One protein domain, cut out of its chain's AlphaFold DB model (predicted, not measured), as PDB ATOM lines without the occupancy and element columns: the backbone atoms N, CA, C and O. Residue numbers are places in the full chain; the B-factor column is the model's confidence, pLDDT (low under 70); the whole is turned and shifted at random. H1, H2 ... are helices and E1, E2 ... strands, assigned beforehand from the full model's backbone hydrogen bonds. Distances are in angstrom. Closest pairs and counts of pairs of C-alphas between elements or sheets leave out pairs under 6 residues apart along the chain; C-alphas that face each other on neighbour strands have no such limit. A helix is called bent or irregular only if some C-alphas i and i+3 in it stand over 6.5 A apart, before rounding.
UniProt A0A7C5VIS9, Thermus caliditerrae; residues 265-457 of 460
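What this domain is: This is residues 265 to 457 of the 460 residues of a protein of Thermus caliditerrae (UniProt A0A7C5VIS9). Two helical hairpins, H1 with H2 and H6 with H7, make the body, and the bent helix H8 wraps round H7 with both its arms, H8b also crossing H1 and H2. At the other end of the longest axis H4 and H5 form a small helical head, while the strand hairpin E2 and E3 packs on H6. The printed part has 193 residues, with eight named helices and three named strands in the order H1 H2 H3 H4 E1 H5 H6 H7 E2 E3 H8; the class is mostly helix, and the one sheet, E2 - E3, is antiparallel. The whole is compact, with a radius of gyration of the C-alphas of 16.4 A and spans of 46 by 37 by 29 A.

Where its parts are: H1, residues 266 to 283, begins at C-alpha 266 (-19.206, -22.096, 48.393) and is 26.0 A long. H2 is residues 288 to 300, 18.2 A, H3 residues 303 to 306, and H4 residues 308 to 317, 14.0 A. E1 is residues 329 to 331, and H5 residues 338 to 348, 14.7 A. H6, residues 356 to 364, is irregular, but only just: C-alphas 360 and 363 are 6.7 A apart. H7 is residues 369 to 377, E2 396 to 398 and E3 411 to 413. H8, residues 425 to 455, was assigned as one helix by its hydrogen bonds but is bent, with C-alphas 435 and 438 9.2 A apart; its arms are H8a, residues 425 to 435, and H8b, residues 438 to 455, 25.9 A, ending at C-alpha 455 (-10.480, -14.231, 49.624).

How they stand to each other: The hairpin H1 and H2 touches at a shallow tilt of 21 degrees, opposite ways, its closest C-alphas those of Ser 270 and Leu 299, 4.9 A apart. With residues 447 to 455 alone H8b touches H1 at a steep tilt of 51 degrees; the closest C-alphas are those of Val 273 and Ala 451, 5.3 A. H2 touches H7, closest at the C-alphas of Ser 297 and Glu 371, 5.2 A. In the hairpin H6 and H7 the C-alphas of Ala 361 and Ala 372 come closest, 4.4 A. H8a touches H7 at the C-alphas of Asn 428 and Pro 369, 6.4 A. H3 touches H6, closest at the C-alphas of Gly 304 and His 356, 4.3 A. H4 touches H5 at a steep tilt of 42 degrees, closest at the C-alphas of Trp 313 and Ala 348, 5.2 A; H5 is apart from H8b. E1 pairs with no named strand. In the hairpin E2 and E3, N 397 and O 412 are within hydrogen-bond range at 2.9 A. Every O i to N i+4 pair is within range in H1, H2, H4, H5, H7, H8a and H8b; H6 has 3 of 5, and H3 is too short for one.

The domain as a whole: The C-alphas farthest apart, those of Glu 320 and Glu 434, are 50.3 A apart. The printed part has no cut; its long links are H4 to E1, H7 to E2, E2 to E3 and E3 to H8. Mean pLDDT of the printed part is 90.4, with residues 319 to 322, 324, 334 to 340 and 456 to 457 under 70.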
ATOM      1  N   ALA A 265     -15.543 -24.750  50.180       91.88
ATOM      2  CA  ALA A 265     -16.998 -24.684  50.171       91.88
ATOM      3  C   ALA A 265     -17.500 -23.304  49.721       91.88
ATOM      4  O   ALA A 265     -16.960 -22.265  50.110       91.88
ATOM      5  N   LEU A 266     -18.587 -23.296  48.952       93.75
ATOM      6  CA  LEU A 266     -19.206 -22.096  48.393       93.75
ATOM      7  C   LEU A 266     -19.663 -21.113  49.472       93.75
ATOM      8  O   LEU A 266     -19.469 -19.908  49.320       93.75
ATOM      9  N   GLU A 267     -20.220 -21.619  50.575       94.00
ATOM     10  CA  GLU A 267     -20.598 -20.793  51.724       94.00
ATOM     11  C   GLU A 267     -19.380 -20.088  52.329       94.00
ATOM     12  O   GLU A 267     -19.406 -18.874  52.540       94.00
ATOM     13  N   ALA A 268     -18.317 -20.849  52.600       92.44
ATOM     14  CA  ALA A 268     -17.112 -20.328  53.229       92.44
ATOM     15  C   ALA A 268     -16.465 -19.243  52.357       92.44
ATOM     16  O   ALA A 268     -16.184 -18.154  52.860       92.44
ATOM     17  N   HIS A 269     -16.316 -19.500  51.051       93.38
ATOM     18  CA  HIS A 269     -15.798 -18.518  50.093       93.38
ATOM     19  C   HIS A 269     -16.676 -17.261  50.047       93.38
ATOM     20  O   HIS A 269     -16.199 -16.156  50.290       93.38
ATOM     21  N   SER A 270     -17.989 -17.422  49.858       95.00
ATOM     22  CA  SER A 270     -18.934 -16.295  49.775       95.00
ATOM     23  C   SER A 270     -18.898 -15.401  51.021       95.00
ATOM     24  O   SER A 270     -18.966 -14.174  50.909       95.00
ATOM     25  N   ARG A 271     -18.772 -15.992  52.219       95.44
ATOM     26  CA  ARG A 271     -18.641 -15.244  53.481       95.44
ATOM     27  C   ARG A 271     -17.323 -14.472  53.553       95.44
ATOM     28  O   ARG A 271     -17.366 -13.289  53.881       95.44
ATOM     29  N   LYS A 272     -16.194 -15.083  53.175       95.00
ATOM     30  CA  LYS A 272     -14.883 -14.405  53.130       95.00
ATOM     31  C   LYS A 272     -14.897 -13.189  52.203       95.00
ATOM     32  O   LYS A 272     -14.457 -12.110  52.601       95.00
ATOM     33  N   VAL A 273     -15.452 -13.328  50.993       96.06
ATOM     34  CA  VAL A 273     -15.582 -12.201  50.051       96.06
ATOM     35  C   VAL A 273     -16.453 -11.101  50.658       96.06
ATOM     36  O   VAL A 273     -16.084  -9.925  50.639       96.06
ATOM     37  N   ALA A 274     -17.591 -11.463  51.256       96.62
ATOM     38  CA  ALA A 274     -18.496 -10.502  51.882       96.62
ATOM     39  C   ALA A 274     -17.846  -9.745  53.051       96.62
ATOM     40  O   ALA A 274     -18.034  -8.534  53.171       96.62
ATOM     41  N   GLU A 275     -17.063 -10.427  53.888       96.44
ATOM     42  CA  GLU A 275     -16.285  -9.814  54.969       96.44
ATOM     43  C   GLU A 275     -15.247  -8.826  54.429       96.44
ATOM     44  O   GLU A 275     -15.171  -7.693  54.912       96.44
ATOM     45  N   ARG A 276     -14.511  -9.203  53.376       96.44
ATOM     46  CA  ARG A 276     -13.496  -8.342  52.755       96.44
ATOM     47  C   ARG A 276     -14.108  -7.079  52.151       96.44
ATOM     48  O   ARG A 276     -13.617  -5.977  52.387       96.44
ATOM     49  N   VAL A 277     -15.233  -7.208  51.448       96.81
ATOM     50  CA  VAL A 277     -15.988  -6.062  50.921       96.81
ATOM     51  C   VAL A 277     -16.486  -5.139  52.041       96.81
ATOM     52  O   VAL A 277     -16.448  -3.915  51.898       96.81
ATOM     53  N   VAL A 278     -16.966  -5.696  53.158       96.50
ATOM     54  CA  VAL A 278     -17.403  -4.900  54.316       96.50
ATOM     55  C   VAL A 278     -16.222  -4.159  54.947       96.50
ATOM     56  O   VAL A 278     -16.371  -2.988  55.303       96.50
ATOM     57  N   ASP A 279     -15.048  -4.790  55.038       96.94
ATOM     58  CA  ASP A 279     -13.830  -4.130  55.511       96.94
ATOM     59  C   ASP A 279     -13.412  -2.974  54.592       96.94
ATOM     60  O   ASP A 279     -13.197  -1.858  55.073       96.94
ATOM     61  N   PHE A 280     -13.393  -3.196  53.273       96.50
ATOM     62  CA  PHE A 280     -13.144  -2.138  52.292       96.50
ATOM     63  C   PHE A 280     -14.113  -0.975  52.472       96.50
ATOM     64  O   PHE A 280     -13.696   0.172  52.628       96.50
ATOM     65  N   ALA A 281     -15.413  -1.266  52.524       95.56
ATOM     66  CA  ALA A 281     -16.438  -0.247  52.671       95.56
ATOM     67  C   ALA A 281     -16.279   0.567  53.964       95.56
ATOM     68  O   ALA A 281     -16.501   1.777  53.952       95.56
ATOM     69  N   ARG A 282     -15.865  -0.073  55.067       96.62
ATOM     70  CA  ARG A 282     -15.565   0.599  56.337       96.62
ATOM     71  C   ARG A 282     -14.372   1.545  56.202       96.62
ATOM     72  O   ARG A 282     -14.488   2.708  56.584       96.62
ATOM     73  N   ARG A 283     -13.248   1.069  55.659       96.88
ATOM     74  CA  ARG A 283     -12.009   1.860  55.510       96.88
ATOM     75  C   ARG A 283     -12.182   3.043  54.563       96.88
ATOM     76  O   ARG A 283     -11.645   4.113  54.813       96.88
ATOM     77  N   LEU A 284     -12.974   2.851  53.515       96.31
ATOM     78  CA  LEU A 284     -13.287   3.864  52.509       96.31
ATOM     79  C   LEU A 284     -14.465   4.763  52.909       96.31
ATOM     80  O   LEU A 284     -14.862   5.629  52.136       96.31
ATOM     81  N   CYS A 285     -15.048   4.545  54.095       95.75
ATOM     82  CA  CYS A 285     -16.199   5.293  54.602       95.75
ATOM     83  C   CYS A 285     -17.386   5.329  53.616       95.75
ATOM     84  O   CYS A 285     -18.077   6.342  53.489       95.75
ATOM     85  N   LEU A 286     -17.643   4.214  52.921       93.81
ATOM     86  CA  LEU A 286     -18.761   4.108  51.985       93.81
ATOM     87  C   LEU A 286     -20.104   4.172  52.721       93.81
ATOM     88  O   LEU A 286     -20.275   3.659  53.829       93.81
ATOM     89  N   VAL A 287     -21.098   4.774  52.070       93.06
ATOM     90  CA  VAL A 287     -22.451   4.876  52.624       93.06
ATOM     91  C   VAL A 287     -23.118   3.502  52.729       93.06
ATOM     92  O   VAL A 287     -22.994   2.663  51.834       93.06
ATOM     93  N   LYS A 288     -23.934   3.305  53.777       93.06
ATOM     94  CA  LYS A 288     -24.589   2.019  54.102       93.06
ATOM     95  C   LYS A 288     -25.294   1.354  52.919       93.06
ATOM     96  O   LYS A 288     -25.267   0.133  52.801       93.06
ATOM     97  N   LYS A 289     -25.931   2.145  52.048       91.94
ATOM     98  CA  LYS A 289     -26.635   1.636  50.863       91.94
ATOM     99  C   LYS A 289     -25.678   0.929  49.897       91.94
ATOM    100  O   LYS A 289     -25.980  -0.172  49.457       91.94
ATOM    101  N   VAL A 290     -24.524   1.537  49.614       90.94
ATOM    102  CA  VAL A 290     -23.499   0.971  48.722       90.94
ATOM    103  C   VAL A 290     -22.852  -0.248  49.372       90.94
ATOM    104  O   VAL A 290     -22.746  -1.289  48.732       90.94
ATOM    105  N   THR A 291     -22.521  -0.166  50.665       94.94
ATOM    106  CA  THR A 291     -22.005  -1.309  51.437       94.94
ATOM    107  C   THR A 291     -22.949  -2.507  51.381       94.94
ATOM    108  O   THR A 291     -22.506  -3.638  51.201       94.94
ATOM    109  N   HIS A 292     -24.257  -2.273  51.517       94.69
ATOM    110  CA  HIS A 292     -25.249  -3.339  51.487       94.69
ATOM    111  C   HIS A 292     -25.344  -4.001  50.107       94.69
ATOM    112  O   HIS A 292     -25.369  -5.229  50.039       94.69
ATOM    113  N   SER A 293     -25.344  -3.219  49.022       95.19
ATOM    114  CA  SER A 293     -25.320  -3.765  47.659       95.19
ATOM    115  C   SER A 293     -24.038  -4.551  47.381       95.19
ATOM    116  O   SER A 293     -24.125  -5.678  46.907       95.19
ATOM    117  N   LEU A 294     -22.864  -4.032  47.758       96.44
ATOM    118  CA  LEU A 294     -21.598  -4.745  47.571       96.44
ATOM    119  C   LEU A 294     -21.547  -6.055  48.380       96.44
ATOM    120  O   LEU A 294     -21.176  -7.092  47.836       96.44
ATOM    121  N   ARG A 295     -21.969  -6.044  49.656       96.75
ATOM    122  CA  ARG A 295     -22.058  -7.264  50.483       96.75
ATOM    123  C   ARG A 295     -23.001  -8.288  49.852       96.75
ATOM    124  O   ARG A 295     -22.699  -9.476  49.838       96.75
ATOM    125  N   ARG A 296     -24.147  -7.839  49.330       95.81
ATOM    126  CA  ARG A 296     -25.121  -8.716  48.675       95.81
ATOM    127  C   ARG A 296     -24.549  -9.330  47.397       95.81
ATOM    128  O   ARG A 296     -24.684 -10.533  47.212       95.81
ATOM    129  N   SER A 297     -23.866  -8.539  46.568       96.75
ATOM    130  CA  SER A 297     -23.141  -9.041  45.397       96.75
ATOM    131  C   SER A 297     -22.068 -10.056  45.780       96.75
ATOM    132  O   SER A 297     -22.004 -11.110  45.163       96.75
ATOM    133  N   ALA A 298     -21.294  -9.801  46.837       96.75
ATOM    134  CA  ALA A 298     -20.283 -10.732  47.336       96.75
ATOM    135  C   ALA A 298     -20.869 -12.076  47.791       96.75
ATOM    136  O   ALA A 298     -20.312 -13.122  47.488       96.75
ATOM    137  N   LEU A 299     -22.028 -12.082  48.450       95.88
ATOM    138  CA  LEU A 299     -22.696 -13.329  48.840       95.88
ATOM    139  C   LEU A 299     -23.322 -14.082  47.651       95.88
ATOM    140  O   LEU A 299     -23.647 -15.259  47.790       95.88
ATOM    141  N   TRP A 300     -23.522 -13.401  46.516       95.81
ATOM    142  CA  TRP A 300     -24.262 -13.914  45.361       95.81
ATOM    143  C   TRP A 300     -23.388 -14.277  44.152       95.81
ATOM    144  O   TRP A 300     -23.819 -15.054  43.302       95.81
ATOM    145  N   HIS A 301     -22.184 -13.702  44.044       95.75
ATOM    146  CA  HIS A 301     -21.389 -13.695  42.809       95.75
ATOM    147  C   HIS A 301     -21.157 -15.091  42.215       95.75
ATOM    148  O   HIS A 301     -21.297 -15.285  41.008       95.75
ATOM    149  N   ASP A 302     -20.914 -16.063  43.090       96.75
ATOM    150  CA  ASP A 302     -20.560 -17.430  42.739       96.75
ATOM    151  C   ASP A 302     -21.747 -18.408  42.739       96.75
ATOM    152  O   ASP A 302     -21.559 -19.597  42.489       96.75
ATOM    153  N   LEU A 303     -22.990 -17.973  42.994       96.19
ATOM    154  CA  LEU A 303     -24.104 -18.926  43.134       96.19
ATOM    155  C   LEU A 303     -24.395 -19.722  41.863       96.19
ATOM    156  O   LEU A 303     -24.894 -20.840  41.967       96.19
ATOM    157  N   GLY A 304     -24.035 -19.205  40.686       97.00
ATOM    158  CA  GLY A 304     -24.127 -19.954  39.432       97.00
ATOM    159  C   GLY A 304     -23.252 -21.211  39.409       97.00
ATOM    160  O   GLY A 304     -23.527 -22.121  38.630       97.00
ATOM    161  N   LYS A 305     -22.255 -21.322  40.306       96.69
ATOM    162  CA  LYS A 305     -21.446 -22.536  40.484       96.69
ATOM    163  C   LYS A 305     -22.263 -23.730  40.965       96.69
ATOM    164  O   LYS A 305     -21.798 -24.857  40.848       96.69
ATOM    165  N   GLN A 306     -23.477 -23.507  41.467       96.94
ATOM    166  CA  GLN A 306     -24.423 -24.566  41.822       96.94
ATOM    167  C   GLN A 306     -25.071 -25.252  40.607       96.94
ATOM    168  O   GLN A 306     -25.908 -26.135  40.801       96.94
ATOM    169  N   ASP A 307     -24.698 -24.904  39.366       97.44
ATOM    170  CA  ASP A 307     -25.020 -25.735  38.202       97.44
ATOM    171  C   ASP A 307     -24.566 -27.184  38.484       97.44
ATOM    172  O   ASP A 307     -23.379 -27.410  38.746       97.44
ATOM    173  N   PRO A 308     -25.476 -28.180  38.454       96.62
ATOM    174  CA  PRO A 308     -25.129 -29.565  38.764       96.62
ATOM    175  C   PRO A 308     -23.983 -30.116  37.908       96.62
ATOM    176  O   PRO A 308     -23.206 -30.943  38.382       96.62
ATOM    177  N   ARG A 309     -23.846 -29.630  36.669       96.88
ATOM    178  CA  ARG A 309     -22.774 -30.005  35.739       96.88
ATOM    179  C   ARG A 309     -21.451 -29.372  36.156       96.88
ATOM    180  O   ARG A 309     -20.427 -30.043  36.136       96.88
ATOM    181  N   MET A 310     -21.466 -28.116  36.611       95.38
ATOM    182  CA  MET A 310     -20.272 -27.461  37.160       95.38
ATOM    183  C   MET A 310     -19.816 -28.125  38.460       95.38
ATOM    184  O   MET A 310     -18.626 -28.366  38.634       95.38
ATOM    185  N   GLN A 311     -20.745 -28.480  39.353       94.69
ATOM    186  CA  GLN A 311     -20.412 -29.215  40.577       94.69
ATOM    187  C   GLN A 311     -19.848 -30.605  40.270       94.69
ATOM    188  O   GLN A 311     -18.857 -31.000  40.877       94.69
ATOM    189  N   LEU A 312     -20.424 -31.333  39.306       92.62
ATOM    190  CA  LEU A 312     -19.865 -32.606  38.851       92.62
ATOM    191  C   LEU A 312     -18.461 -32.420  38.263       92.62
ATOM    192  O   LEU A 312     -17.555 -33.159  38.632       92.62
ATOM    193  N   TRP A 313     -18.256 -31.409  37.416       92.12
ATOM    194  CA  TRP A 313     -16.939 -31.079  36.872       92.12
ATOM    195  C   TRP A 313     -15.923 -30.787  37.982       92.12
ATOM    196  O   TRP A 313     -14.830 -31.349  37.975       92.12
ATOM    197  N   MET A 314     -16.300 -29.987  38.985       89.50
ATOM    198  CA  MET A 314     -15.451 -29.713  40.144       89.50
ATOM    199  C   MET A 314     -15.095 -30.984  40.911       89.50
ATOM    200  O   MET A 314     -13.928 -31.160  41.244       89.50
ATOM    201  N   LEU A 315     -16.059 -31.877  41.144       87.50
ATOM    202  CA  LEU A 315     -15.827 -33.150  41.829       87.50
ATOM    203  C   LEU A 315     -14.908 -34.080  41.033       87.50
ATOM    204  O   LEU A 315     -14.012 -34.668  41.620       87.50
ATOM    205  N   LEU A 316     -15.096 -34.178  39.714       84.62
ATOM    206  CA  LEU A 316     -14.213 -34.956  38.840       84.62
ATOM    207  C   LEU A 316     -12.794 -34.374  38.797       84.62
ATOM    208  O   LEU A 316     -11.827 -35.113  38.649       84.62
ATOM    209  N   SER A 317     -12.676 -33.046  38.887       80.94
ATOM    210  CA  SER A 317     -11.394 -32.338  38.810       80.94
ATOM    211  C   SER A 317     -10.636 -32.277  40.134       80.94
ATOM    212  O   SER A 317      -9.442 -31.962  40.150       80.94
ATOM    213  N   ALA A 318     -11.328 -32.498  41.248       73.38
ATOM    214  CA  ALA A 318     -10.716 -32.524  42.556       73.38
ATOM    215  C   ALA A 318      -9.960 -33.849  42.722       73.38
ATOM    216  O   ALA A 318     -10.441 -34.891  42.290       73.38
ATOM    217  N   GLY A 319      -8.750 -33.798  43.284       65.25
ATOM    218  CA  GLY A 319      -7.910 -34.982  43.493       65.25
ATOM    219  C   GLY A 319      -8.487 -35.969  44.522       65.25
ATOM    220  O   GLY A 319      -9.693 -36.027  44.742       65.25
ATOM    221  N   GLU A 320      -7.621 -36.754  45.172       55.19
ATOM    222  CA  GLU A 320      -8.058 -37.785  46.127       55.19
ATOM    223  C   GLU A 320      -8.953 -37.214  47.248       55.19
ATOM    224  O   GLU A 320      -8.566 -36.296  47.969       55.19
ATOM    225  N   GLU A 321     -10.170 -37.771  47.318       57.12
ATOM    226  CA  GLU A 321     -11.248 -37.601  48.306       57.12
ATOM    227  C   GLU A 321     -11.552 -36.164  48.777       57.12
ATOM    228  O   GLU A 321     -11.146 -35.716  49.848       57.12
ATOM    229  N   VAL A 322     -12.396 -35.451  48.018       67.62
ATOM    230  CA  VAL A 322     -13.101 -34.269  48.546       67.62
ATOM    231  C   VAL A 322     -14.101 -34.707  49.607       67.62
ATOM    232  O   VAL A 322     -14.997 -35.499  49.311       67.62
ATOM    233  N   ASP A 323     -14.009 -34.124  50.805       73.06
ATOM    234  CA  ASP A 323     -15.028 -34.276  51.845       73.06
ATOM    235  C   ASP A 323     -16.419 -33.909  51.277       73.06
ATOM    236  O   ASP A 323     -16.657 -32.749  50.910       73.06
ATOM    237  N   PRO A 324     -17.370 -34.864  51.206       69.25
ATOM    238  CA  PRO A 324     -18.717 -34.612  50.706       69.25
ATOM    239  C   PRO A 324     -19.468 -33.498  51.449       69.25
ATOM    240  O   PRO A 324     -20.437 -32.972  50.888       69.25
ATOM    241  N   GLY A 325     -19.046 -33.158  52.674       75.38
ATOM    242  CA  GLY A 325     -19.559 -32.063  53.495       75.38
ATOM    243  C   GLY A 325     -19.162 -30.660  53.023       75.38
ATOM    244  O   GLY A 325     -19.795 -29.692  53.433       75.38
ATOM    245  N   LEU A 326     -18.188 -30.525  52.115       81.62
ATOM    246  CA  LEU A 326     -17.780 -29.230  51.545       81.62
ATOM    247  C   LEU A 326     -18.697 -28.734  50.418       81.62
ATOM    248  O   LEU A 326     -18.487 -27.648  49.883       81.62
ATOM    249  N   ARG A 327     -19.698 -29.523  50.017       84.12
ATOM    250  CA  ARG A 327     -20.585 -29.178  48.903       84.12
ATOM    251  C   ARG A 327     -21.675 -28.178  49.327       84.12
ATOM    252  O   ARG A 327     -22.227 -28.320  50.416       84.12
ATOM    253  N   PRO A 328     -22.080 -27.252  48.438       93.00
ATOM    254  CA  PRO A 328     -21.522 -27.019  47.102       93.00
ATOM    255  C   PRO A 328     -20.130 -26.380  47.160       93.00
ATOM    256  O   PRO A 328     -19.838 -25.609  48.068       93.00
ATOM    257  N   LEU A 329     -19.278 -26.695  46.186       91.38
ATOM    258  CA  LEU A 329     -17.908 -26.187  46.090       91.38
ATOM    259  C   LEU A 329     -17.874 -24.820  45.389       91.38
ATOM    260  O   LEU A 329     -18.534 -24.631  44.365       91.38
ATOM    261  N   ALA A 330     -17.065 -23.897  45.909       89.19
ATOM    262  CA  ALA A 330     -16.604 -22.713  45.177       89.19
ATOM    263  C   ALA A 330     -15.350 -23.016  44.350       89.19
ATOM    264  O   ALA A 330     -15.160 -22.419  43.284       89.19
ATOM    265  N   LYS A 331     -14.494 -23.918  44.848       84.75
ATOM    266  CA  LYS A 331     -13.229 -24.325  44.224       84.75
ATOM    267  C   LYS A 331     -12.996 -25.816  44.451       84.75
ATOM    268  O   LYS A 331     -13.255 -26.322  45.541       84.75
ATOM    269  N   SER A 332     -12.468 -26.504  43.441       79.44
ATOM    270  CA  SER A 332     -12.112 -27.928  43.523       79.44
ATOM    271  C   SER A 332     -10.686 -28.182  44.013       79.44
ATOM    272  O   SER A 332     -10.360 -29.314  44.353       79.44
ATOM    273  N   GLY A 333      -9.816 -27.162  44.032       71.88
ATOM    274  CA  GLY A 333      -8.386 -27.351  44.294       71.88
ATOM    275  C   GLY A 333      -7.705 -28.257  43.258       71.88
ATOM    276  O   GLY A 333      -6.747 -28.954  43.595       71.88
ATOM    277  N   THR A 334      -8.245 -28.303  42.031       68.12
ATOM    278  CA  THR A 334      -7.758 -29.169  40.953       68.12
ATOM    279  C   THR A 334      -6.274 -28.954  40.665       68.12
ATOM    280  O   THR A 334      -5.757 -27.840  40.743       68.12
ATOM    281  N   ARG A 335      -5.591 -30.046  40.320       62.88
ATOM    282  CA  ARG A 335      -4.176 -30.061  39.912       62.88
ATOM    283  C   ARG A 335      -3.998 -30.619  38.503       62.88
ATOM    284  O   ARG A 335      -2.898 -31.026  38.137       62.88
ATOM    285  N   LEU A 336      -5.101 -30.700  37.767       66.56
ATOM    286  CA  LEU A 336      -5.158 -31.254  36.426       66.56
ATOM    287  C   LEU A 336      -4.766 -30.199  35.390       66.56
ATOM    288  O   LEU A 336      -4.875 -28.996  35.630       66.56
ATOM    289  N   THR A 337      -4.317 -30.675  34.237       61.47
ATOM    290  CA  THR A 337      -4.058 -29.872  33.038       61.47
ATOM    291  C   THR A 337      -5.353 -29.302  32.455       61.47
ATOM    292  O   THR A 337      -6.447 -29.814  32.701       61.47
ATOM    293  N   GLY A 338      -5.259 -28.257  31.636       65.25
ATOM    294  CA  GLY A 338      -6.389 -27.661  30.924       65.25
ATOM    295  C   GLY A 338      -7.048 -28.648  29.959       65.25
ATOM    296  O   GLY A 338      -8.276 -28.661  29.835       65.25
ATOM    297  N   ARG A 339      -6.270 -29.553  29.352       65.31
ATOM    298  CA  ARG A 339      -6.799 -30.676  28.555       65.31
ATOM    299  C   ARG A 339      -7.617 -31.652  29.394       65.31
ATOM    300  O   ARG A 339      -8.745 -31.972  29.023       65.31
ATOM    301  N   GLU A 340      -7.086 -32.094  30.532       69.81
ATOM    302  CA  GLU A 340      -7.822 -32.960  31.462       69.81
ATOM    303  C   GLU A 340      -9.088 -32.260  31.971       69.81
ATOM    304  O   GLU A 340     -10.169 -32.844  31.945       69.81
ATOM    305  N   LEU A 341      -8.995 -30.982  32.348       77.06
ATOM    306  CA  LEU A 341     -10.146 -30.179  32.755       77.06
ATOM    307  C   LEU A 341     -11.187 -30.062  31.642       77.06
ATOM    308  O   LEU A 341     -12.376 -30.155  31.935       77.06
ATOM    309  N   THR A 342     -10.767 -29.910  30.386       79.19
ATOM    310  CA  THR A 342     -11.664 -29.863  29.223       79.19
ATOM    311  C   THR A 342     -12.374 -31.197  29.022       79.19
ATOM    312  O   THR A 342     -13.600 -31.218  28.914       79.19
ATOM    313  N   ARG A 343     -11.643 -32.317  29.076       83.75
ATOM    314  CA  ARG A 343     -12.218 -33.668  29.006       83.75
ATOM    315  C   ARG A 343     -13.225 -33.911  30.131       83.75
ATOM    316  O   ARG A 343     -14.322 -34.407  29.883       83.75
ATOM    317  N   LEU A 344     -12.890 -33.537  31.366       86.62
ATOM    318  CA  LEU A 344     -13.784 -33.690  32.516       86.62
ATOM    319  C   LEU A 344     -14.986 -32.739  32.458       86.62
ATOM    320  O   LEU A 344     -16.073 -33.109  32.900       86.62
ATOM    321  N   ARG A 345     -14.827 -31.540  31.886       92.50
ATOM    322  CA  ARG A 345     -15.928 -30.604  31.613       92.50
ATOM    323  C   ARG A 345     -16.925 -31.224  30.638       92.50
ATOM    324  O   ARG A 345     -18.128 -31.180  30.887       92.50
ATOM    325  N   GLU A 346     -16.425 -31.799  29.546       92.56
ATOM    326  CA  GLU A 346     -17.234 -32.502  28.544       92.56
ATOM    327  C   GLU A 346     -17.940 -33.712  29.150       92.56
ATOM    328  O   GLU A 346     -19.146 -33.868  28.972       92.56
ATOM    329  N   GLN A 347     -17.227 -34.505  29.954       92.88
ATOM    330  CA  GLN A 347     -17.802 -35.622  30.703       92.88
ATOM    331  C   GLN A 347     -18.900 -35.167  31.678       92.88
ATOM    332  O   GLN A 347     -19.912 -35.851  31.830       92.88
ATOM    333  N   ALA A 348     -18.729 -34.014  32.327       94.56
ATOM    334  CA  ALA A 348     -19.732 -33.426  33.208       94.56
ATOM    335  C   ALA A 348     -20.891 -32.743  32.453       94.56
ATOM    336  O   ALA A 348     -21.886 -32.360  33.068       94.56
ATOM    337  N   GLY A 349     -20.766 -32.568  31.133       94.81
ATOM    338  CA  GLY A 349     -21.739 -31.887  30.281       94.81
ATOM    339  C   GLY A 349     -21.808 -30.370  30.478       94.81
ATOM    340  O   GLY A 349     -22.771 -29.750  30.024       94.81
ATOM    341  N   TYR A 350     -20.838 -29.751  31.163       95.12
ATOM    342  CA  TYR A 350     -20.850 -28.303  31.393       95.12
ATOM    343  C   TYR A 350     -20.486 -27.556  30.090       95.12
ATOM    344  O   TYR A 350     -19.463 -27.887  29.482       95.12
ATOM    345  N   PRO A 351     -21.278 -26.574  29.613       92.94
ATOM    346  CA  PRO A 351     -21.075 -25.996  28.283       92.94
ATOM    347  C   PRO A 351     -19.753 -25.227  28.162       92.94
ATOM    348  O   PRO A 351     -19.305 -24.564  29.101       92.94
ATOM    349  N   ALA A 352     -19.119 -25.302  26.989       89.06
ATOM    350  CA  ALA A 352     -17.897 -24.552  26.709       89.06
ATOM    351  C   ALA A 352     -18.171 -23.040  26.779       89.06
ATOM    352  O   ALA A 352     -19.201 -22.568  26.294       89.06
ATOM    353  N   GLY A 353     -17.272 -22.291  27.420       86.88
ATOM    354  CA  GLY A 353     -17.423 -20.846  27.622       86.88
ATOM    355  C   GLY A 353     -18.531 -20.434  28.603       86.88
ATOM    356  O   GLY A 353     -18.742 -19.238  28.793       86.88
ATOM    357  N   GLN A 354     -19.239 -21.372  29.251       92.44
ATOM    358  CA  GLN A 354     -20.313 -21.040  30.190       92.44
ATOM    359  C   GLN A 354     -19.777 -20.303  31.426       92.44
ATOM    360  O   GLN A 354     -18.893 -20.783  32.142       92.44
ATOM    361  N   ARG A 355     -20.375 -19.144  31.709       92.56
ATOM    362  CA  ARG A 355     -19.982 -18.215  32.775       92.56
ATOM    363  C   ARG A 355     -20.985 -18.277  33.928       92.56
ATOM    364  O   ARG A 355     -22.152 -17.913  33.762       92.56
ATOM    365  N   HIS A 356     -20.553 -18.753  35.094       95.50
ATOM    366  CA  HIS A 356     -21.422 -18.926  36.266       95.50
ATOM    367  C   HIS A 356     -21.963 -17.585  36.783       95.50
ATOM    368  O   HIS A 356     -23.102 -17.491  37.241       95.50
ATOM    369  N   GLU A 357     -21.180 -16.521  36.641       96.69
ATOM    370  CA  GLU A 357     -21.530 -15.177  37.066       96.69
ATOM    371  C   GLU A 357     -22.717 -14.596  36.291       96.69
ATOM    372  O   GLU A 357     -23.564 -13.910  36.860       96.69
ATOM    373  N   HIS A 358     -22.848 -14.920  35.002       97.62
ATOM    374  CA  HIS A 358     -23.959 -14.449  34.173       97.62
ATOM    375  C   HIS A 358     -25.268 -15.161  34.537       97.62
ATOM    376  O   HIS A 358     -26.328 -14.530  34.576       97.62
ATOM    377  N   VAL A 359     -25.186 -16.454  34.871       97.62
ATOM    378  CA  VAL A 359     -26.319 -17.237  35.387       97.62
ATOM    379  C   VAL A 359     -26.805 -16.663  36.718       97.62
ATOM    380  O   VAL A 359     -28.009 -16.507  36.915       97.62
ATOM    381  N   ALA A 360     -25.879 -16.296  37.613       97.06
ATOM    382  CA  ALA A 360     -26.203 -15.689  38.903       97.06
ATOM    383  C   ALA A 360     -26.748 -14.255  38.769       97.06
ATOM    384  O   ALA A 360     -27.651 -13.867  39.511       97.06
ATOM    385  N   ALA A 361     -26.236 -13.469  37.818       97.50
ATOM    386  CA  ALA A 361     -26.634 -12.079  37.602       97.50
ATOM    387  C   ALA A 361     -28.026 -11.929  36.979       97.50
ATOM    388  O   ALA A 361     -28.782 -11.028  37.351       97.50
ATOM    389  N   ARG A 362     -28.381 -12.788  36.014       97.06
ATOM    390  CA  ARG A 362     -29.599 -12.620  35.208       97.06
ATOM    391  C   ARG A 362     -30.884 -12.452  36.034       97.06
ATOM    392  O   ARG A 362     -31.648 -11.533  35.713       97.06
ATOM    393  N   PRO A 363     -31.143 -13.264  37.075       96.38
ATOM    394  CA  PRO A 363     -32.353 -13.147  37.886       96.38
ATOM    395  C   PRO A 363     -32.400 -11.883  38.756       96.38
ATOM    396  O   PRO A 363     -33.476 -11.477  39.191       96.38
ATOM    397  N   LEU A 364     -31.253 -11.244  39.011       96.12
ATOM    398  CA  LEU A 364     -31.171 -10.016  39.803       96.12
ATOM    399  C   LEU A 364     -31.602  -8.777  39.024       96.12
ATOM    400  O   LEU A 364     -32.085  -7.822  39.627       96.12
ATOM    401  N   LEU A 365     -31.462  -8.801  37.697       95.88
ATOM    402  CA  LEU A 365     -31.559  -7.622  36.836       95.88
ATOM    403  C   LEU A 365     -32.846  -6.804  37.033       95.88
ATOM    404  O   LEU A 365     -32.808  -5.579  36.987       95.88
ATOM    405  N   ALA A 366     -33.974  -7.467  37.295       91.62
ATOM    406  CA  ALA A 366     -35.272  -6.807  37.443       91.62
ATOM    407  C   ALA A 366     -35.438  -6.026  38.762       91.62
ATOM    408  O   ALA A 366     -36.207  -5.069  38.817       91.62
ATOM    409  N   HIS A 367     -34.752  -6.436  39.831       92.44
ATOM    410  CA  HIS A 367     -35.000  -5.927  41.189       92.44
ATOM    411  C   HIS A 367     -33.759  -5.329  41.857       92.44
ATOM    412  O   HIS A 367     -33.881  -4.504  42.761       92.44
ATOM    413  N   TYR A 368     -32.573  -5.724  41.400       95.06
ATOM    414  CA  TYR A 368     -31.279  -5.408  41.997       95.06
ATOM    415  C   TYR A 368     -30.279  -5.038  40.888       95.06
ATOM    416  O   TYR A 368     -29.350  -5.793  40.607       95.06
ATOM    417  N   PRO A 369     -30.501  -3.902  40.195       95.06
ATOM    418  CA  PRO A 369     -29.767  -3.525  38.985       95.06
ATOM    419  C   PRO A 369     -28.253  -3.390  39.191       95.06
ATOM    420  O   PRO A 369     -27.471  -3.857  38.361       95.06
ATOM    421  N   LEU A 370     -27.839  -2.783  40.309       96.75
ATOM    422  CA  LEU A 370     -26.424  -2.643  40.653       96.75
ATOM    423  C   LEU A 370     -25.815  -4.008  40.974       96.75
ATOM    424  O   LEU A 370     -24.747  -4.337  40.475       96.75
ATOM    425  N   GLU A 371     -26.501  -4.822  41.772       97.19
ATOM    426  CA  GLU A 371     -25.998  -6.132  42.162       97.19
ATOM    427  C   GLU A 371     -25.891  -7.083  40.969       97.19
ATOM    428  O   GLU A 371     -24.894  -7.793  40.866       97.19
ATOM    429  N   ALA A 372     -26.857  -7.053  40.046       97.44
ATOM    430  CA  ALA A 372     -26.810  -7.800  38.791       97.44
ATOM    431  C   ALA A 372     -25.563  -7.441  37.975       97.44
ATOM    432  O   ALA A 372     -24.866  -8.327  37.485       97.44
ATOM    433  N   HIS A 373     -25.264  -6.146  37.868       97.88
ATOM    434  CA  HIS A 373     -24.098  -5.650  37.142       97.88
ATOM    435  C   HIS A 373     -22.781  -6.040  37.816       97.88
ATOM    436  O   HIS A 373     -21.892  -6.578  37.162       97.88
ATOM    437  N   LEU A 374     -22.659  -5.827  39.129       98.06
ATOM    438  CA  LEU A 374     -21.463  -6.196  39.892       98.06
ATOM    439  C   LEU A 374     -21.200  -7.706  39.834       98.06
ATOM    440  O   LEU A 374     -20.065  -8.123  39.627       98.06
ATOM    441  N   VAL A 375     -22.248  -8.527  39.954       97.88
ATOM    442  CA  VAL A 375     -22.129  -9.983  39.815       97.88
ATOM    443  C   VAL A 375     -21.708 -10.353  38.394       97.88
ATOM    444  O   VAL A 375     -20.747 -11.092  38.243       97.88
ATOM    445  N   ALA A 376     -22.336  -9.815  37.346       97.38
ATOM    446  CA  ALA A 376     -21.982 -10.153  35.963       97.38
ATOM    447  C   ALA A 376     -20.551  -9.738  35.570       97.38
ATOM    448  O   ALA A 376     -19.958 -10.311  34.660       97.38
ATOM    449  N   THR A 377     -19.989  -8.726  36.231       95.00
ATOM    450  CA  THR A 377     -18.681  -8.146  35.892       95.00
ATOM    451  C   THR A 377     -17.546  -8.598  36.806       95.00
ATOM    452  O   THR A 377     -16.412  -8.165  36.596       95.00
ATOM    453  N   HIS A 378     -17.786  -9.488  37.776       90.56
ATOM    454  CA  HIS A 378     -16.750  -9.853  38.748       90.56
ATOM    455  C   HIS A 378     -15.566 -10.639  38.145       90.56
ATOM    456  O   HIS A 378     -14.486 -10.639  38.715       90.56
ATOM    457  N   HIS A 379     -15.701 -11.203  36.940       86.31
ATOM    458  CA  HIS A 379     -14.563 -11.718  36.155       86.31
ATOM    459  C   HIS A 379     -14.178 -10.820  34.964       86.31
ATOM    460  O   HIS A 379     -13.425 -11.219  34.081       86.31
ATOM    461  N   GLY A 380     -14.724  -9.604  34.889       86.94
ATOM    462  CA  GLY A 380     -14.439  -8.621  33.836       86.94
ATOM    463  C   GLY A 380     -15.125  -8.865  32.485       86.94
ATOM    464  O   GLY A 380     -14.868  -8.125  31.542       86.94
ATOM    465  N   ARG A 381     -16.009  -9.868  32.366       85.88
ATOM    466  CA  ARG A 381     -16.638 -10.280  31.090       85.88
ATOM    467  C   ARG A 381     -18.082  -9.799  30.888       85.88
ATOM    468  O   ARG A 381     -18.709 -10.153  29.896       85.88
ATOM    469  N   GLY A 382     -18.593  -8.971  31.796       89.31
ATOM    470  CA  GLY A 382     -19.974  -8.483  31.762       89.31
ATOM    471  C   GLY A 382     -20.183  -7.120  31.092       89.31
ATOM    472  O   GLY A 382     -21.302  -6.624  31.131       89.31
ATOM    473  N   ARG A 383     -19.157  -6.460  30.534       90.88
ATOM    474  CA  ARG A 383     -19.275  -5.101  29.958       90.88
ATOM    475  C   ARG A 383     -19.221  -5.083  28.423       90.88
ATOM    476  O   ARG A 383     -18.396  -5.790  27.856       90.88
ATOM    477  N   PRO A 384     -19.968  -4.176  27.760       88.31
ATOM    478  CA  PRO A 384     -21.300  -3.704  28.162       88.31
ATOM    479  C   PRO A 384     -22.361  -4.805  27.973       88.31
ATOM    480  O   PRO A 384     -23.448  -4.723  28.533       88.31
ATOM    481  N   LEU A 385     -22.033  -5.829  27.180       90.38
ATOM    482  CA  LEU A 385     -22.835  -7.015  26.933       90.38
ATOM    483  C   LEU A 385     -21.943  -8.249  27.105       90.38
ATOM    484  O   LEU A 385     -20.841  -8.269  26.552       90.38
ATOM    485  N   PRO A 386     -22.395  -9.270  27.844       91.12
ATOM    486  CA  PRO A 386     -21.666 -10.523  27.950       91.12
ATOM    487  C   PRO A 386     -21.742 -11.331  26.651       91.12
ATOM    488  O   PRO A 386     -22.649 -11.145  25.836       91.12
ATOM    489  N   ALA A 387     -20.815 -12.274  26.486       90.38
ATOM    490  CA  ALA A 387     -20.902 -13.274  25.426       90.38
ATOM    491  C   ALA A 387     -22.149 -14.173  25.612       90.38
ATOM    492  O   ALA A 387     -22.527 -14.446  26.758       90.38
ATOM    493  N   PRO A 388     -22.787 -14.639  24.519       90.88
ATOM    494  CA  PRO A 388     -23.888 -15.597  24.595       90.88
ATOM    495  C   PRO A 388     -23.450 -16.911  25.244       90.88
ATOM    496  O   PRO A 388     -22.375 -17.433  24.945       90.88
ATOM    497  N   SER A 389     -24.336 -17.496  26.049       90.44
ATOM    498  CA  SER A 389     -24.248 -18.917  26.391       90.44
ATOM    499  C   SER A 389     -24.485 -19.772  25.142       90.44
ATOM    500  O   SER A 389     -25.369 -19.477  24.336       90.44
ATOM    501  N   GLN A 390     -23.705 -20.843  25.001       89.06
ATOM    502  CA  GLN A 390     -23.877 -21.854  23.951       89.06
ATOM    503  C   GLN A 390     -24.933 -22.914  24.316       89.06
ATOM    504  O   GLN A 390     -25.282 -23.755  23.491       89.06
ATOM    505  N   ASP A 391     -25.427 -22.903  25.555       92.81
ATOM    506  CA  ASP A 391     -26.412 -23.863  26.043       92.81
ATOM    507  C   ASP A 391     -27.810 -23.507  25.501       92.81
ATOM    508  O   ASP A 391     -28.186 -22.327  25.498       92.81
ATOM    509  N   PRO A 392     -28.625 -24.478  25.050       91.06
ATOM    510  CA  PRO A 392     -30.010 -24.199  24.699       91.06
ATOM    511  C   PRO A 392     -30.827 -23.735  25.922       91.06
ATOM    512  O   PRO A 392     -30.574 -24.166  27.051       91.06
ATOM    513  N   PRO A 393     -31.860 -22.894  25.715       92.38
ATOM    514  CA  PRO A 393     -32.802 -22.529  26.771       92.38
ATOM    515  C   PRO A 393     -33.476 -23.742  27.422       92.38
ATOM    516  O   PRO A 393     -33.745 -24.746  26.764       92.38
ATOM    517  N   GLY A 394     -33.814 -23.613  28.705       93.00
ATOM    518  CA  GLY A 394     -34.567 -24.607  29.475       93.00
ATOM    519  C   GLY A 394     -33.795 -25.285  30.611       93.00
ATOM    520  O   GLY A 394     -34.428 -25.872  31.490       93.00
ATOM    521  N   PHE A 395     -32.463 -25.174  30.665       96.44
ATOM    522  CA  PHE A 395     -31.681 -25.735  31.773       96.44
ATOM    523  C   PHE A 395     -31.674 -24.797  32.990       96.44
ATOM    524  O   PHE A 395     -31.063 -23.726  32.972       96.44
ATOM    525  N   GLN A 396     -32.361 -25.207  34.059       97.50
ATOM    526  CA  GLN A 396     -32.490 -24.437  35.297       97.50
ATOM    527  C   GLN A 396     -31.326 -24.719  36.252       97.50
ATOM    528  O   GLN A 396     -31.037 -25.873  36.564       97.50
ATOM    529  N   VAL A 397     -30.716 -23.658  36.777       97.56
ATOM    530  CA  VAL A 397     -29.619 -23.720  37.750       97.56
ATOM    531  C   VAL A 397     -30.142 -23.291  39.123       97.56
ATOM    532  O   VAL A 397     -30.733 -22.213  39.221       97.56
ATOM    533  N   PRO A 398     -29.979 -24.091  40.192       96.69
ATOM    534  CA  PRO A 398     -30.361 -23.668  41.537       96.69
ATOM    535  C   PRO A 398     -29.451 -22.534  42.021       96.69
ATOM    536  O   PRO A 398     -28.244 -22.589  41.833       96.69
ATOM    537  N   LEU A 399     -30.022 -21.516  42.664       95.44
ATOM    538  CA  LEU A 399     -29.288 -20.389  43.250       95.44
ATOM    539  C   LEU A 399     -29.643 -20.278  44.737       95.44
ATOM    540  O   LEU A 399     -30.352 -19.371  45.163       95.44
ATOM    541  N   SER A 400     -29.205 -21.261  45.525       91.12
ATOM    542  CA  SER A 400     -29.473 -21.307  46.965       91.12
ATOM    543  C   SER A 400     -28.341 -20.649  47.750       91.12
ATOM    544  O   SER A 400     -27.176 -20.991  47.562       91.12
ATOM    545  N   ALA A 401     -28.676 -19.725  48.647       89.50
ATOM    546  CA  ALA A 401     -27.728 -19.108  49.571       89.50
ATOM    547  C   ALA A 401     -28.346 -19.006  50.973       89.50
ATOM    548  O   ALA A 401     -28.689 -17.910  51.410       89.50
ATOM    549  N   PRO A 402     -28.516 -20.123  51.708       88.69
ATOM    550  CA  PRO A 402     -29.085 -20.099  53.060       88.69
ATOM    551  C   PRO A 402     -28.241 -19.276  54.047       88.69
ATOM    552  O   PRO A 402     -28.747 -18.822  55.069       88.69
ATOM    553  N   TRP A 403     -26.960 -19.067  53.736       87.81
ATOM    554  CA  TRP A 403     -26.049 -18.202  54.485       87.81
ATOM    555  C   TRP A 403     -26.232 -16.712  54.198       87.81
ATOM    556  O   TRP A 403     -25.747 -15.877  54.966       87.81
ATOM    557  N   ALA A 404     -26.898 -16.355  53.100       82.06
ATOM    558  CA  ALA A 404     -27.302 -14.987  52.865       82.06
ATOM    559  C   ALA A 404     -28.561 -14.722  53.701       82.06
ATOM    560  O   ALA A 404     -29.570 -15.407  53.566       82.06
ATOM    561  N   GLU A 405     -28.552 -13.672  54.526       79.75
ATOM    562  CA  GLU A 405     -29.732 -13.165  55.266       79.75
ATOM    563  C   GLU A 405     -30.838 -12.619  54.329       79.75
ATOM    564  O   GLU A 405     -31.723 -11.863  54.726       79.75
ATOM    565  N   TRP A 406     -30.752 -12.956  53.046       81.19
ATOM    566  CA  TRP A 406     -31.586 -12.543  51.943       81.19
ATOM    567  C   TRP A 406     -31.692 -13.727  50.982       81.19
ATOM    568  O   TRP A 406     -30.689 -14.191  50.449       81.19
ATOM    569  N   THR A 407     -32.916 -14.205  50.760       74.94
ATOM    570  CA  THR A 407     -33.169 -15.422  49.981       74.94
ATOM    571  C   THR A 407     -32.854 -15.259  48.495       74.94
ATOM    572  O   THR A 407     -32.416 -16.219  47.869       74.94
ATOM    573  N   GLY A 408     -33.056 -14.060  47.933       83.12
ATOM    574  CA  GLY A 408     -32.856 -13.773  46.510       83.12
ATOM    575  C   GLY A 408     -33.640 -14.698  45.555       83.12
ATOM    576  O   GLY A 408     -34.486 -15.497  45.980       83.12
ATOM    577  N   PRO A 409     -33.422 -14.576  44.235       91.69
ATOM    578  CA  PRO A 409     -34.001 -15.488  43.249       91.69
ATOM    579  C   PRO A 409     -33.483 -16.923  43.407       91.69
ATOM    580  O   PRO A 409     -32.287 -17.156  43.376       91.69
ATOM    581  N   GLN A 410     -34.375 -17.909  43.496       92.69
ATOM    582  CA  GLN A 410     -33.988 -19.300  43.796       92.69
ATOM    583  C   GLN A 410     -33.429 -20.085  42.599       92.69
ATOM    584  O   GLN A 410     -32.921 -21.195  42.766       92.69
ATOM    585  N   LYS A 411     -33.587 -19.560  41.380       94.94
ATOM    586  CA  LYS A 411     -33.190 -20.227  40.138       94.94
ATOM    587  C   LYS A 411     -32.631 -19.226  39.137       94.94
ATOM    588  O   LYS A 411     -33.139 -18.109  39.024       94.94
ATOM    589  N   GLY A 412     -31.618 -19.665  38.408       95.88
ATOM    590  CA  GLY A 412     -31.121 -19.062  37.182       95.88
ATOM    591  C   GLY A 412     -31.339 -19.999  36.000       95.88
ATOM    592  O   GLY A 412     -31.845 -21.113  36.143       95.88
ATOM    593  N   GLU A 413     -30.928 -19.551  34.824       96.75
ATOM    594  CA  GLU A 413     -30.965 -20.343  33.599       96.75
ATOM    595  C   GLU A 413     -29.578 -20.328  32.967       96.75
ATOM    596  O   GLU A 413     -28.949 -19.269  32.892       96.75
ATOM    597  N   SER A 414     -29.101 -21.496  32.537       95.69
ATOM    598  CA  SER A 414     -27.784 -21.622  31.905       95.69
ATOM    599  C   SER A 414     -27.684 -20.748  30.649       95.69
ATOM    600  O   SER A 414     -26.753 -19.948  30.514       95.69
ATOM    601  N   ALA A 415     -28.722 -20.786  29.806       96.25
ATOM    602  CA  ALA A 415     -28.941 -19.850  28.709       96.25
ATOM    603  C   ALA A 415     -29.387 -18.468  29.235       96.25
ATOM    604  O   ALA A 415     -30.520 -18.028  29.026       96.25
ATOM    605  N   HIS A 416     -28.494 -17.783  29.953       95.25
ATOM    606  CA  HIS A 416     -28.786 -16.574  30.734       95.25
ATOM    607  C   HIS A 416     -29.425 -15.431  29.920       95.25
ATOM    608  O   HIS A 416     -30.191 -14.634  30.463       95.25
ATOM    609  N   GLY A 417     -29.146 -15.323  28.619       95.44
ATOM    610  CA  GLY A 417     -29.841 -14.392  27.726       95.44
ATOM    611  C   GLY A 417     -29.548 -12.911  27.981       95.44
ATOM    612  O   GLY A 417     -30.338 -12.061  27.572       95.44
ATOM    613  N   LEU A 418     -28.462 -12.597  28.692       95.81
ATOM    614  CA  LEU A 418     -28.061 -11.224  29.033       95.81
ATOM    615  C   LEU A 418     -27.564 -10.456  27.802       95.81
ATOM    616  O   LEU A 418     -27.783  -9.254  27.704       95.81
ATOM    617  N   GLU A 419     -26.968 -11.164  26.847       94.56
ATOM    618  CA  GLU A 419     -26.477 -10.653  25.568       94.56
ATOM    619  C   GLU A 419     -27.593 -10.111  24.659       94.56
ATOM    620  O   GLU A 419     -27.343  -9.329  23.742       94.56
ATOM    621  N   LYS A 420     -28.844 -10.533  24.888       94.31
ATOM    622  CA  LYS A 420     -29.992 -10.109  24.080       94.31
ATOM    623  C   LYS A 420     -30.294  -8.648  24.379       94.31
ATOM    624  O   LYS A 420     -30.516  -8.301  25.530       94.31
ATOM    625  N   LEU A 421     -30.467  -7.821  23.349       92.25
ATOM    626  CA  LEU A 421     -30.853  -6.410  23.527       92.25
ATOM    627  C   LEU A 421     -32.147  -6.245  24.343       92.25
ATOM    628  O   LEU A 421     -32.284  -5.321  25.125       92.25
ATOM    629  N   LYS A 422     -33.088  -7.190  24.229       94.06
ATOM    630  CA  LYS A 422     -34.341  -7.180  25.004       94.06
ATOM    631  C   LYS A 422     -34.183  -7.648  26.460       94.06
ATOM    632  O   LYS A 422     -35.185  -7.757  27.162       94.06
ATOM    633  N   SER A 423     -32.975  -7.998  26.906       94.19
ATOM    634  CA  SER A 423     -32.731  -8.494  28.266       94.19
ATOM    635  C   SER A 423     -32.886  -7.399  29.324       94.19
ATOM    636  O   SER A 423     -33.182  -7.726  30.475       94.19
ATOM    637  N   GLY A 424     -32.712  -6.129  28.936       95.50
ATOM    638  CA  GLY A 424     -32.639  -4.981  29.840       95.50
ATOM    639  C   GLY A 424     -31.238  -4.739  30.413       95.50
ATOM    640  O   GLY A 424     -31.063  -3.840  31.233       95.50
ATOM    641  N   TYR A 425     -30.243  -5.562  30.060       96.88
ATOM    642  CA  TYR A 425     -28.912  -5.497  30.664       96.88
ATOM    643  C   TYR A 425     -28.099  -4.301  30.157       96.88
ATOM    644  O   TYR A 425     -27.449  -3.622  30.952       96.88
ATOM    645  N   LEU A 426     -28.187  -3.992  28.861       96.38
ATOM    646  CA  LEU A 426     -27.516  -2.827  28.282       96.38
ATOM    647  C   LEU A 426     -28.112  -1.518  28.818       96.38
ATOM    648  O   LEU A 426     -27.378  -0.604  29.190       96.38
ATOM    649  N   GLU A 427     -29.439  -1.447  28.916       96.50
ATOM    650  CA  GLU A 427     -30.160  -0.316  29.496       96.50
ATOM    651  C   GLU A 427     -29.813  -0.147  30.977       96.50
ATOM    652  O   GLU A 427     -29.625   0.974  31.454       96.50
ATOM    653  N   ASN A 428     -29.675  -1.260  31.707       97.06
ATOM    654  CA  ASN A 428     -29.202  -1.244  33.083       97.06
ATOM    655  C   ASN A 428     -27.781  -0.672  33.187       97.06
ATOM    656  O   ASN A 428     -27.546   0.207  34.014       97.06
ATOM    657  N   PHE A 429     -26.855  -1.118  32.333       96.19
ATOM    658  CA  PHE A 429     -25.486  -0.603  32.302       96.19
ATOM    659  C   PHE A 429     -25.453   0.908  32.038       96.19
ATOM    660  O   PHE A 429     -24.832   1.646  32.802       96.19
ATOM    661  N   ALA A 430     -26.187   1.386  31.027       96.44
ATOM    662  CA  ALA A 430     -26.301   2.813  30.728       96.44
ATOM    663  C   ALA A 430     -26.876   3.610  31.916       96.44
ATOM    664  O   ALA A 430     -26.311   4.623  32.323       96.44
ATOM    665  N   CYS A 431     -27.940   3.108  32.547       97.06
ATOM    666  CA  CYS A 431     -28.559   3.734  33.716       97.06
ATOM    667  C   CYS A 431     -27.617   3.793  34.932       97.06
ATOM    668  O   CYS A 431     -27.630   4.760  35.696       97.06
ATOM    669  N   LEU A 432     -26.783   2.769  35.138       96.00
ATOM    670  CA  LEU A 432     -25.771   2.771  36.196       96.00
ATOM    671  C   LEU A 432     -24.642   3.762  35.905       96.00
ATOM    672  O   LEU A 432     -24.211   4.451  36.830       96.00
ATOM    673  N   LEU A 433     -24.209   3.889  34.645       94.94
ATOM    674  CA  LEU A 433     -23.241   4.909  34.237       94.94
ATOM    675  C   LEU A 433     -23.772   6.326  34.482       94.94
ATOM    676  O   LEU A 433     -23.040   7.153  35.015       94.94
ATOM    677  N   GLU A 434     -25.042   6.597  34.178       95.38
ATOM    678  CA  GLU A 434     -25.668   7.894  34.475       95.38
ATOM    679  C   GLU A 434     -25.745   8.175  35.984       95.38
ATOM    680  O   GLU A 434     -25.522   9.301  36.428       95.38
ATOM    681  N   LYS A 435     -26.044   7.153  36.798       94.00
ATOM    682  CA  LYS A 435     -26.226   7.302  38.254       94.00
ATOM    683  C   LYS A 435     -24.925   7.377  39.047       94.00
ATOM    684  O   LYS A 435     -24.897   8.034  40.086       94.00
ATOM    685  N   MET A 436     -23.898   6.640  38.633       92.94
ATOM    686  CA  MET A 436     -22.653   6.464  39.393       92.94
ATOM    687  C   MET A 436     -21.435   7.075  38.698       92.94
ATOM    688  O   MET A 436     -20.374   7.185  39.313       92.94
ATOM    689  N   GLY A 437     -21.567   7.461  37.430       93.56
ATOM    690  CA  GLY A 437     -20.443   7.801  36.572       93.56
ATOM    691  C   GLY A 437     -19.608   6.571  36.180       93.56
ATOM    692  O   GLY A 437     -19.671   5.523  36.835       93.56
ATOM    693  N   PRO A 438     -18.773   6.689  35.132       90.06
ATOM    694  CA  PRO A 438     -17.894   5.605  34.692       90.06
ATOM    695  C   PRO A 438     -16.913   5.170  35.788       90.06
ATOM    696  O   PRO A 438     -16.723   3.974  36.006       90.06
ATOM    697  N   TRP A 439     -16.357   6.128  36.536       93.38
ATOM    698  CA  TRP A 439     -15.412   5.859  37.620       93.38
ATOM    699  C   TRP A 439     -16.072   5.226  38.841       93.38
ATOM    700  O   TRP A 439     -15.524   4.284  39.400       93.38
ATOM    701  N   GLY A 440     -17.261   5.687  39.242       92.75
ATOM    702  CA  GLY A 440     -17.963   5.116  40.393       92.75
ATOM    703  C   GLY A 440     -18.398   3.671  40.149       92.75
ATOM    704  O   GLY A 440     -18.279   2.832  41.042       92.75
ATOM    705  N   LEU A 441     -18.845   3.359  38.927       93.88
ATOM    706  CA  LEU A 441     -19.195   1.991  38.550       93.88
ATOM    707  C   LEU A 441     -17.954   1.091  38.467       93.88
ATOM    708  O   LEU A 441     -17.948   0.017  39.067       93.88
ATOM    709  N   ALA A 442     -16.887   1.545  37.800       92.81
ATOM    710  CA  ALA A 442     -15.618   0.816  37.731       92.81
ATOM    711  C   ALA A 442     -15.002   0.578  39.115       92.81
ATOM    712  O   ALA A 442     -14.472  -0.499  39.378       92.81
ATOM    713  N   TYR A 443     -15.134   1.544  40.023       93.69
ATOM    714  CA  TYR A 443     -14.676   1.405  41.397       93.69
ATOM    715  C   TYR A 443     -15.449   0.320  42.155       93.69
ATOM    716  O   TYR A 443     -14.841  -0.529  42.799       93.69
ATOM    717  N   GLY A 444     -16.782   0.285  42.033       94.56
ATOM    718  CA  GLY A 444     -17.602  -0.769  42.639       94.56
ATOM    719  C   GLY A 444     -17.237  -2.170  42.141       94.56
ATOM    720  O   GLY A 444     -17.162  -3.108  42.936       94.56
ATOM    721  N   GLU A 445     -16.954  -2.306  40.845       95.19
ATOM    722  CA  GLU A 445     -16.463  -3.561  40.267       95.19
ATOM    723  C   GLU A 445     -15.093  -3.940  40.818       95.19
ATOM    724  O   GLU A 445     -14.902  -5.078  41.239       95.19
ATOM    725  N   ALA A 446     -14.153  -2.992  40.860       94.19
ATOM    726  CA  ALA A 446     -12.816  -3.221  41.390       94.19
ATOM    727  C   ALA A 446     -12.863  -3.706  42.845       94.19
ATOM    728  O   ALA A 446     -12.177  -4.664  43.182       94.19
ATOM    729  N   LEU A 447     -13.721  -3.121  43.690       95.44
ATOM    730  CA  LEU A 447     -13.875  -3.548  45.084       95.44
ATOM    731  C   LEU A 447     -14.334  -5.003  45.211       95.44
ATOM    732  O   LEU A 447     -13.796  -5.735  46.039       95.44
ATOM    733  N   LEU A 448     -15.313  -5.431  44.406       95.44
ATOM    734  CA  LEU A 448     -15.781  -6.818  44.438       95.44
ATOM    735  C   LEU A 448     -14.716  -7.779  43.891       95.44
ATOM    736  O   LEU A 448     -14.456  -8.808  44.508       95.44
ATOM    737  N   ARG A 449     -14.063  -7.417  42.779       92.00
ATOM    738  CA  ARG A 449     -12.991  -8.208  42.151       92.00
ATOM    739  C   ARG A 449     -11.801  -8.407  43.083       92.00
ATOM    740  O   ARG A 449     -11.318  -9.521  43.236       92.00
ATOM    741  N   LEU A 450     -11.353  -7.334  43.734       89.12
ATOM    742  CA  LEU A 450     -10.267  -7.382  44.711       89.12
ATOM    743  C   LEU A 450     -10.654  -8.215  45.933       89.12
ATOM    744  O   LEU A 450      -9.832  -8.965  46.447       89.12
ATOM    745  N   ALA A 451     -11.901  -8.110  46.395       92.06
ATOM    746  CA  ALA A 451     -12.352  -8.900  47.531       92.06
ATOM    747  C   ALA A 451     -12.374 -10.403  47.227       92.06
ATOM    748  O   ALA A 451     -11.957 -11.190  48.074       92.06
ATOM    749  N   ASP A 452     -12.821 -10.787  46.030       89.75
ATOM    750  CA  ASP A 452     -12.806 -12.177  45.562       89.75
ATOM    751  C   ASP A 452     -11.377 -12.714  45.387       89.75
ATOM    752  O   ASP A 452     -11.047 -13.808  45.858       89.75
ATOM    753  N   PHE A 453     -10.494 -11.897  44.807       82.56
ATOM    754  CA  PHE A 453      -9.073 -12.208  44.658       82.56
ATOM    755  C   PHE A 453      -8.386 -12.459  46.011       82.56
ATOM    756  O   PHE A 453      -7.795 -13.521  46.217       82.56
ATOM    757  N   LEU A 454      -8.526 -11.539  46.973       79.94
ATOM    758  CA  LEU A 454      -7.922 -11.677  48.305       79.94
ATOM    759  C   LEU A 454      -8.529 -12.838  49.105       79.94
ATOM    760  O   LEU A 454      -7.819 -13.547  49.812       79.94
ATOM    761  N   ALA A 455      -9.842 -13.073  48.993       83.00
ATOM    762  CA  ALA A 455     -10.480 -14.231  49.624       83.00
ATOM    763  C   ALA A 455      -9.960 -15.564  49.061       83.00
ATOM    764  O   ALA A 455     -10.000 -16.584  49.748       83.00
ATOM    765  N   SER A 456      -9.448 -15.540  47.830       68.31
ATOM    766  CA  SER A 456      -8.895 -16.695  47.127       68.31
ATOM    767  C   SER A 456      -7.413 -16.963  47.394       68.31
ATOM    768  O   SER A 456      -6.865 -17.883  46.786       68.31
ATOM    769  N   GLY A 457      -6.795 -16.224  48.320       61.03
ATOM    770  CA  GLY A 457      -5.385 -16.385  48.679       61.03
ATOM    771  C   GLY A 457      -4.430 -15.510  47.870       61.03
ATOM    772  O   GLY A 457      -3.239 -15.781  47.878       61.03
TER     773      GLY A 457